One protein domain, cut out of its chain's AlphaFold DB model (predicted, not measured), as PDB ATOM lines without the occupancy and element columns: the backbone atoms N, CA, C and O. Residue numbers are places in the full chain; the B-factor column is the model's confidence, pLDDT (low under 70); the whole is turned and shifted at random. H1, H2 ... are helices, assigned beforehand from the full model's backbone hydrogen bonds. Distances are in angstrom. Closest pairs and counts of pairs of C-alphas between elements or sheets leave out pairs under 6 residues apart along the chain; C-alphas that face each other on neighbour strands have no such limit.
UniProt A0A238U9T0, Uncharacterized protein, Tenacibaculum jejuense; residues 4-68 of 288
ATOM      1  N   TYR A   4       0.394  21.748  -6.515       76.25
ATOM      2  CA  TYR A   4       1.535  22.502  -7.042       76.25
ATOM      3  C   TYR A   4       2.142  23.475  -6.016       76.25
ATOM      4  O   TYR A   4       3.361  23.609  -5.943       76.25
ATOM      5  N   ARG A   5       1.321  24.122  -5.171       81.44
ATOM      6  CA  ARG A   5       1.814  25.063  -4.151       81.44
ATOM      7  C   ARG A   5       2.573  24.346  -3.041       81.44
ATOM      8  O   ARG A   5       3.492  24.924  -2.477       81.44
ATOM      9  N   ILE A   6       2.170  23.120  -2.699       86.56
ATOM     10  CA  ILE A   6       2.862  22.321  -1.681       86.56
ATOM     11  C   ILE A   6       4.222  21.888  -2.232       86.56
ATOM     12  O   ILE A   6       5.230  22.118  -1.574       86.56
ATOM     13  N   LYS A   7       4.265  21.377  -3.472       86.69
ATOM     14  CA  LYS A   7       5.517  21.043  -4.173       86.69
ATOM     15  C   LYS A   7       6.492  22.230  -4.216       86.69
ATOM     16  O   LYS A   7       7.666  22.072  -3.899       86.69
ATOM     17  N   HIS A   8       5.994  23.434  -4.504       84.88
ATOM     18  CA  HIS A   8       6.805  24.659  -4.482       84.88
ATOM     19  C   HIS A   8       7.386  24.974  -3.099       84.88
ATOM     20  O   HIS A   8       8.571  25.275  -2.982       84.88
ATOM     21  N   LYS A   9       6.578  24.864  -2.038       88.12
ATOM     22  CA  LYS A   9       7.050  25.079  -0.664       88.12
ATOM     23  C   LYS A   9       8.082  24.036  -0.231       88.12
ATOM     24  O   LYS A   9       9.048  24.402   0.427       88.12
ATOM     25  N   ILE A  10       7.931  22.774  -0.643       89.19
ATOM     26  CA  ILE A  10       8.938  21.731  -0.385       89.19
ATOM     27  C   ILE A  10      10.289  22.136  -0.978       89.19
ATOM     28  O   ILE A  10      11.297  22.095  -0.275       89.19
ATOM     29  N   TYR A  11      10.311  22.590  -2.235       86.62
ATOM     30  CA  TYR A  11      11.538  23.094  -2.854       86.62
ATOM     31  C   TYR A  11      12.162  24.240  -2.048       86.62
ATOM     32  O   TYR A  11      13.375  24.261  -1.840       86.62
ATOM     33  N   GLN A  12      11.346  25.183  -1.568       86.12
ATOM     34  CA  GLN A  12      11.832  26.302  -0.757       86.12
ATOM     35  C   GLN A  12      12.472  25.829   0.553       86.12
ATOM     36  O   GLN A  12      13.512  26.358   0.925       86.12
ATOM     37  N   VAL A  13      11.918  24.811   1.214       91.38
ATOM     38  CA  VAL A  13      12.510  24.224   2.429       91.38
ATOM     39  C   VAL A  13      13.816  23.489   2.130       91.38
ATOM     40  O   VAL A  13      14.804  23.660   2.843       91.38
ATOM     41  N   LEU A  14      13.852  22.681   1.067       86.06
ATOM     42  CA  LEU A  14      15.054  21.928   0.686       86.06
ATOM     43  C   LEU A  14      16.249  22.857   0.413       86.06
ATOM     44  O   LEU A  14      17.377  22.518   0.772       86.06
ATOM     45  N   ASN A  15      15.976  24.047  -0.128       83.06
ATOM     46  CA  ASN A  15      16.964  25.071  -0.476       83.06
ATOM     47  C   ASN A  15      17.061  26.222   0.547       83.06
ATOM     48  O   ASN A  15      17.490  27.314   0.183       83.06
ATOM     49  N   ASP A  16      16.630  26.015   1.797       86.31
ATOM     50  CA  ASP A  16      16.766  26.983   2.904       86.31
ATOM     51  C   ASP A  16      16.099  28.358   2.678       86.31
ATOM     52  O   ASP A  16      16.423  29.342   3.339       86.31
ATOM     53  N   LYS A  17      15.127  28.443   1.763       84.12
ATOM     54  CA  LYS A  17      14.332  29.655   1.495       84.12
ATOM     55  C   LYS A  17      13.081  29.769   2.375       84.12
ATOM     56  O   LYS A  17      12.493  30.846   2.457       84.12
ATOM     57  N   LEU A  18      12.647  28.671   2.993       89.62
ATOM     58  CA  LEU A  18      11.523  28.600   3.933       89.62
ATOM     59  C   LEU A  18      11.960  27.786   5.154       89.62
ATOM     60  O   LEU A  18      12.541  26.714   4.986       89.62
ATOM     61  N   SER A  19      11.679  28.278   6.364       92.56
ATOM     62  CA  SER A  19      12.042  27.557   7.587       92.56
ATOM     63  C   SER A  19      11.237  26.262   7.721       92.56
ATOM     64  O   SER A  19      10.065  26.195   7.336       92.56
ATOM     65  N   GLU A  20      11.849  25.234   8.306       92.38
ATOM     66  CA  GLU A  20      11.188  23.955   8.550       92.38
ATOM     67  C   GLU A  20       9.950  24.116   9.442       92.38
ATOM     68  O   GLU A  20       8.930  23.480   9.190       92.38
ATOM     69  N   LYS A  21       9.996  25.036  10.415       92.62
ATOM     70  CA  LYS A  21       8.888  25.310  11.344       92.62
ATOM     71  C   LYS A  21       7.690  25.953  10.657       92.62
ATOM     72  O   LYS A  21       6.548  25.594  10.947       92.62
ATOM     73  N   ASP A  22       7.935  26.910   9.761       92.94
ATOM     74  CA  ASP A  22       6.858  27.564   9.013       92.94
ATOM     75  C   ASP A  22       6.185  26.568   8.067       92.94
ATOM     76  O   ASP A  22       4.957  26.518   7.974       92.94
ATOM     77  N   PHE A  23       6.987  25.724   7.415       93.38
ATOM     78  CA  PHE A  23       6.472  24.682   6.541       93.38
ATOM     79  C   PHE A  23       5.698  23.595   7.299       93.38
ATOM     80  O   PHE A  23       4.594  23.241   6.890       93.38
ATOM     81  N   GLU A  24       6.221  23.099   8.422       92.81
ATOM     82  CA  GLU A  24       5.554  22.098   9.265       92.81
ATOM     83  C   GLU A  24       4.175  22.592   9.732       92.81
ATOM     84  O   GLU A  24       3.168  21.887   9.603       92.81
ATOM     85  N   LYS A  25       4.096  23.853  10.177       90.19
ATOM     86  CA  LYS A  25       2.831  24.492  10.559       90.19
ATOM     87  C   LYS A  25       1.828  24.528   9.403       90.19
ATOM     88  O   LYS A  25       0.647  24.242   9.610       90.19
ATOM     89  N   ASP A  26       2.282  24.878   8.200       89.06
ATOM     90  CA  ASP A  26       1.435  24.889   7.006       89.06
ATOM     91  C   ASP A  26       0.871  23.493   6.695       89.06
ATOM     92  O   ASP A  26      -0.312  23.363   6.365       89.06
ATOM     93  N   ILE A  27       1.693  22.448   6.817       90.00
ATOM     94  CA  ILE A  27       1.293  21.058   6.564       90.00
ATOM     95  C   ILE A  27       0.252  20.580   7.581       90.00
ATOM     96  O   ILE A  27      -0.781  20.043   7.174       90.00
ATOM     97  N   TYR A  28       0.458  20.822   8.879       86.25
ATOM     98  CA  TYR A  28      -0.507  20.423   9.910       86.25
ATOM     99  C   TYR A  28      -1.848  21.136   9.770       86.25
ATOM    100  O   TYR A  28      -2.894  20.488   9.811       86.25
ATOM    101  N   PHE A  29      -1.832  22.437   9.479       85.56
ATOM    102  CA  PHE A  29      -3.059  23.168   9.180       85.56
ATOM    103  C   PHE A  29      -3.823  22.546   7.995       85.56
ATOM    104  O   PHE A  29      -5.047  22.417   8.018       85.56
ATOM    105  N   MET A  30      -3.121  22.106   6.948       80.88
ATOM    106  CA  MET A  30      -3.759  21.456   5.798       80.88
ATOM    107  C   MET A  30      -4.295  20.060   6.114       80.88
ATOM    108  O   MET A  30      -5.335  19.681   5.566       80.88
ATOM    109  N   ALA A  31      -3.590  19.304   6.953       80.06
ATOM    110  CA  ALA A  31      -3.978  17.971   7.394       80.06
ATOM    111  C   ALA A  31      -5.282  17.989   8.201       80.06
ATOM    112  O   ALA A  31      -6.159  17.151   7.968       80.06
ATOM    113  N   GLU A  32      -5.436  18.982   9.083       77.06
ATOM    114  CA  GLU A  32      -6.662  19.213   9.851       77.06
ATOM    115  C   GLU A  32      -7.856  19.535   8.939       77.06
ATOM    116  O   GLU A  32      -8.959  19.036   9.159       77.06
ATOM    117  N   VAL A  33      -7.635  20.313   7.873       72.44
ATOM    118  CA  VAL A  33      -8.703  20.771   6.968       72.44
ATOM    119  C   VAL A  33      -9.125  19.716   5.931       72.44
ATOM    120  O   VAL A  33     -10.297  19.667   5.570       72.44
ATOM    121  N   ASN A  34      -8.211  18.878   5.422       64.12
ATOM    122  CA  ASN A  34      -8.478  18.017   4.250       64.12
ATOM    123  C   ASN A  34      -8.738  16.534   4.559       64.12
ATOM    124  O   ASN A  34      -8.905  15.753   3.625       64.12
ATOM    125  N   SER A  35      -8.800  16.126   5.830       61.88
ATOM    126  CA  SER A  35      -8.905  14.720   6.263       61.88
ATOM    127  C   SER A  35      -7.782  13.825   5.697       61.88
ATOM    128  O   SER A  35      -7.863  13.274   4.600       61.88
ATOM    129  N   LEU A  36      -6.724  13.643   6.493       60.00
ATOM    130  CA  LEU A  36      -5.476  12.929   6.159       60.00
ATOM    131  C   LEU A  36      -5.611  11.611   5.376       60.00
ATOM    132  O   LEU A  36      -4.744  11.283   4.575       60.00
ATOM    133  N   LYS A  37      -6.693  10.850   5.580       57.16
ATOM    134  CA  LYS A  37      -6.873   9.520   4.974       57.16
ATOM    135  C   LYS A  37      -7.088   9.530   3.456       57.16
ATOM    136  O   LYS A  37      -6.969   8.474   2.847       57.16
ATOM    137  N   LEU A  38      -7.424  10.671   2.853       61.81
ATOM    138  CA  LEU A  38      -7.756  10.749   1.424       61.81
ATOM    139  C   LEU A  38      -6.606  11.261   0.542       61.81
ATOM    140  O   LEU A  38      -6.700  11.154  -0.678       61.81
ATOM    141  N   ASN A  39      -5.524  11.793   1.120       74.56
ATOM    142  CA  ASN A  39      -4.413  12.372   0.363       74.56
ATOM    143  C   ASN A  39      -3.077  11.761   0.806       74.56
ATOM    144  O   ASN A  39      -2.494  12.183   1.804       74.56
ATOM    145  N   SER A  40      -2.594  10.773   0.045       83.69
ATOM    146  CA  SER A  40      -1.340  10.056   0.323       83.69
ATOM    147  C   SER A  40      -0.119  10.976   0.354       83.69
ATOM    148  O   SER A  40       0.764  10.778   1.180       83.69
ATOM    149  N   PHE A  41      -0.086  12.013  -0.487       87.50
ATOM    150  CA  PHE A  41       1.001  12.989  -0.497       87.50
ATOM    151  C   PHE A  41       1.038  13.814   0.794       87.50
ATOM    152  O   PHE A  41       2.089  13.951   1.411       87.50
ATOM    153  N   LEU A  42      -0.112  14.325   1.243       86.69
ATOM    154  CA  LEU A  42      -0.196  15.094   2.487       86.69
ATOM    155  C   LEU A  42       0.077  14.226   3.721       86.69
ATOM    156  O   LEU A  42       0.686  14.703   4.675       86.69
ATOM    157  N   PHE A  43      -0.352  12.964   3.691       88.00
ATOM    158  CA  PHE A  43      -0.049  11.994   4.738       88.00
ATOM    159  C   PHE A  43       1.463  11.772   4.871       88.00
ATOM    160  O   PHE A  43       2.008  11.968   5.952       88.00
ATOM    161  N   ASP A  44       2.147  11.475   3.762       90.62
ATOM    162  CA  ASP A  44       3.599  11.271   3.762       90.62
ATOM    163  C   ASP A  44       4.361  12.524   4.245       90.62
ATOM    164  O   ASP A  44       5.382  12.408   4.918       90.62
ATOM    165  N   LEU A  45       3.861  13.734   3.951       91.88
ATOM    166  CA  LEU A  45       4.456  14.991   4.434       91.88
ATOM    167  C   LEU A  45       4.300  15.203   5.942       91.88
ATOM    168  O   LEU A  45       5.167  15.822   6.557       91.88
ATOM    169  N   VAL A  46       3.205  14.724   6.533       90.88
ATOM    170  CA  VAL A  46       2.973  14.779   7.985       90.88
ATOM    171  C   VAL A  46       3.867  13.794   8.737       90.88
ATOM    172  O   VAL A  46       4.233  14.068   9.877       90.88
ATOM    173  N   GLU A  47       4.243  12.677   8.110       91.75
ATOM    174  CA  GLU A  47       5.132  11.674   8.710       91.75
ATOM    175  C   GLU A  47       6.615  12.084   8.734       91.75
ATOM    176  O   GLU A  47       7.419  11.448   9.421       91.75
ATOM    177  N   VAL A  48       7.001  13.148   8.021       93.75
ATOM    178  CA  VAL A  48       8.372  13.677   8.067       93.75
ATOM    179  C   VAL A  48       8.687  14.194   9.473       93.75
ATOM    180  O   VAL A  48       7.961  15.010  10.037       93.75
ATOM    181  N   ASN A  49       9.821  13.768  10.034       93.00
ATOM    182  CA  ASN A  49      10.294  14.278  11.317       93.00
ATOM    183  C   ASN A  49      11.129  15.550  11.106       93.00
ATOM    184  O   ASN A  49      12.361  15.476  11.000       93.00
ATOM    185  N   TYR A  50      10.461  16.708  11.083       92.81
ATOM    186  CA  TYR A  50      11.071  18.031  10.869       92.81
ATOM    187  C   TYR A  50      12.080  18.445  11.952       92.81
ATOM    188  O   TYR A  50      12.940  19.280  11.697       92.81
ATOM    189  N   ASN A  51      12.054  17.809  13.128       91.94
ATOM    190  CA  ASN A  51      13.027  18.051  14.197       91.94
ATOM    191  C   ASN A  51      14.316  17.221  14.049       91.94
ATOM    192  O   ASN A  51      15.238  17.355  14.854       91.94
ATOM    193  N   SER A  52      14.386  16.316  13.065       93.44
ATOM    194  CA  SER A  52      15.562  15.472  12.840       93.44
ATOM    195  C   SER A  52      16.586  16.149  11.930       93.44
ATOM    196  O   SER A  52      16.226  16.774  10.941       93.44
ATOM    197  N   ASN A  53      17.881  15.912  12.156       91.69
ATOM    198  CA  ASN A  53      18.943  16.395  11.256       91.69
ATOM    199  C   ASN A  53      18.840  15.822   9.826       91.69
ATOM    200  O   ASN A  53      19.487  16.307   8.905       91.69
ATOM    201  N   THR A  54      18.042  14.770   9.638       93.12
ATOM    202  CA  THR A  54      17.819  14.096   8.355       93.12
ATOM    203  C   THR A  54      16.520  14.518   7.670       93.12
ATOM    204  O   THR A  54      16.167  13.925   6.650       93.12
ATOM    205  N   PHE A  55      15.788  15.504   8.204       94.00
ATOM    206  CA  PHE A  55      14.453  15.845   7.711       94.00
ATOM    207  C   PHE A  55      14.453  16.232   6.229       94.00
ATOM    208  O   PHE A  55      13.559  15.820   5.502       94.00
ATOM    209  N   LYS A  56      15.478  16.948   5.746       91.44
ATOM    210  CA  LYS A  56      15.588  17.309   4.324       91.44
ATOM    211  C   LYS A  56      15.651  16.082   3.420       91.44
ATOM    212  O   LYS A  56      14.991  16.061   2.390       91.44
ATOM    213  N   ASN A  57      16.374  15.039   3.826       91.38
ATOM    214  CA  ASN A  57      16.434  13.789   3.065       91.38
ATOM    215  C   ASN A  57      15.078  13.075   3.072       91.38
ATOM    216  O   ASN A  57      14.646  12.559   2.048       91.38
ATOM    217  N   GLN A  58      14.382  13.072   4.212       93.81
ATOM    218  CA  GLN A  58      13.027  12.519   4.303       93.81
ATOM    219  C   GLN A  58      12.054  13.295   3.408       93.81
ATOM    220  O   GLN A  58      11.308  12.693   2.643       93.81
ATOM    221  N   LEU A  59      12.115  14.624   3.447       92.75
ATOM    222  CA  LEU A  59      11.282  15.507   2.645       92.75
ATOM    223  C   LEU A  59      11.561  15.354   1.146       92.75
ATOM    224  O   LEU A  59      10.623  15.295   0.356       92.75
ATOM    225  N   LEU A  60      12.832  15.224   0.754       88.56
ATOM    226  CA  LEU A  60      13.234  14.938  -0.622       88.56
ATOM    227  C   LEU A  60      12.716  13.568  -1.082       88.56
ATOM    228  O   LEU A  60      12.213  13.449  -2.195       88.56
ATOM    229  N   ASN A  61      12.758  12.549  -0.220       89.50
ATOM    230  CA  ASN A  61      12.190  11.236  -0.534       89.50
ATOM    231  C   ASN A  61      10.676  11.310  -0.753       89.50
ATOM    232  O   ASN A  61      10.163  10.708  -1.697       89.50
ATOM    233  N   VAL A  62       9.957  12.067   0.082       91.62
ATOM    234  CA  VAL A  62       8.521  12.311  -0.114       91.62
ATOM    235  C   VAL A  62       8.282  13.073  -1.417       91.62
ATOM    236  O   VAL A  62       7.406  12.696  -2.190       91.62
ATOM    237  N   PHE A  63       9.083  14.098  -1.710       88.62
ATOM    238  CA  PHE A  63       8.978  14.843  -2.961       88.62
ATOM    239  C   PHE A  63       9.144  13.928  -4.181       88.62
ATOM    240  O   PHE A  63       8.264  13.913  -5.039       88.62
ATOM    241  N   ASN A  64      10.206  13.118  -4.211       85.56
ATOM    242  CA  ASN A  64      10.527  12.195  -5.305       85.56
ATOM    243  C   ASN A  64       9.515  11.047  -5.440       85.56
ATOM    244  O   ASN A  64       9.319  10.520  -6.529       85.56
ATOM    245  N   LYS A  65       8.843  10.656  -4.350       89.38
ATOM    246  CA  LYS A  65       7.750   9.671  -4.392       89.38
ATOM    247  C   LYS A  65       6.521  10.201  -5.142       89.38
ATOM    248  O   LYS A  65       5.776   9.410  -5.715       89.38
ATOM    249  N   HIS A  66       6.300  11.516  -5.124       88.00
ATOM    250  CA  HIS A  66       5.089  12.167  -5.650       88.00
ATOM    251  C   HIS A  66       5.351  13.138  -6.804       88.00
ATOM    252  O   HIS A  66       4.427  13.828  -7.251       88.00
ATOM    253  N   SER A  67       6.597  13.223  -7.265       84.69
ATOM    254  CA  SER A  67       7.016  14.160  -8.301       84.69
ATOM    255  C   SER A  67       8.076  13.559  -9.212       84.69
ATOM    256  O   SER A  67       8.831  12.684  -8.794       84.69
ATOM    257  N   THR A  68       8.144  14.042 -10.449       83.88
ATOM    258  CA  THR A  68       9.211  13.662 -11.384       83.88
ATOM    259  C   THR A  68      10.457  14.529 -11.188       83.88
ATOM    260  O   THR A  68      10.391  15.613 -10.600       83.88
TER     261      THR A  68
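Overview. This is residues 4 to 68 of the 288 residues of an uncharacterized protein of Tenacibaculum jejuense (UniProt A0A238U9T0). Two helical hairpins, H1 with H2 and H3 with H4, pack on each other to make a small rounded body in which the contacts run round in a ring: H1 to H2, H2 to H3, H3 to H4 and H4 back to H1. H2, the longest helix, crosses H3 steeply, and the other three touching pairs are more nearly aligned. The printed part has 65 residues, with four named helices in the order H1, H2, H3, H4 and no named strand; the class is all helix. The whole is compact, with a radius of gyration of the C-alphas of 10.9 A and spans of 28 by 25 by 21 A.

Arrangement. H1, residues 4 to 14, and H2, residues 20 to 34, form a helical hairpin. They touch at a shallow tilt of 25 degrees, opposite ways, and their closest C-alphas, those of Val 13 and Glu 20, are 6.3 A apart. H2 touches H1 with residues 20 to 23 alone. H2 touches H3, residues 40 to 46, at a steep tilt of 45 degrees, opposite ways; the closest C-alphas are those of Ile 27 and Val 46, at 6.7 A. H3 and H4, residues 55 to 66, form the second helical hairpin: they touch at a shallow tilt of 7 degrees, opposite ways, with the closest C-alphas, those of Asp 44 and Val 62, 6.4 A apart. H4 also touches H1, at a shallow tilt of 30 degrees, opposite ways; the closest C-alphas are those of Leu 14 and Lys 56, at 5.9 A. H1 and H3 are near each other, with 5 pairs of C-alphas within 10 A, while H2 and H4 are apart. In H1, H2, H3 and H4 every backbone O i to N i+4 pair is within hydrogen-bond range.

Along the chain. H1 begins at C-alpha 4, (1.535, 22.502, -7.042), and is 15.6 A long from first to last C-alpha. H2 runs 21.0 A, from C-alpha 20 at (11.188, 23.955, 8.550) to C-alpha 34. H3 has 7 residues and a length of 10.0 A. H4 runs 16.7 A and ends at C-alpha 66, (5.089, 12.167, -5.650).

Size, cuts and confidence. The two C-alphas farthest apart, those of Asp 16 and Lys 37, are 29.5 A from each other. The printed part has no cut. The links from H1 to H2 and from H2 to H3 are tight, with 5 residues each, and the link from H3 to H4 is short, with 8. The mean pLDDT of the printed part is 86.0, and residues 34 to 38, of which 34 belongs to H2, are under 70.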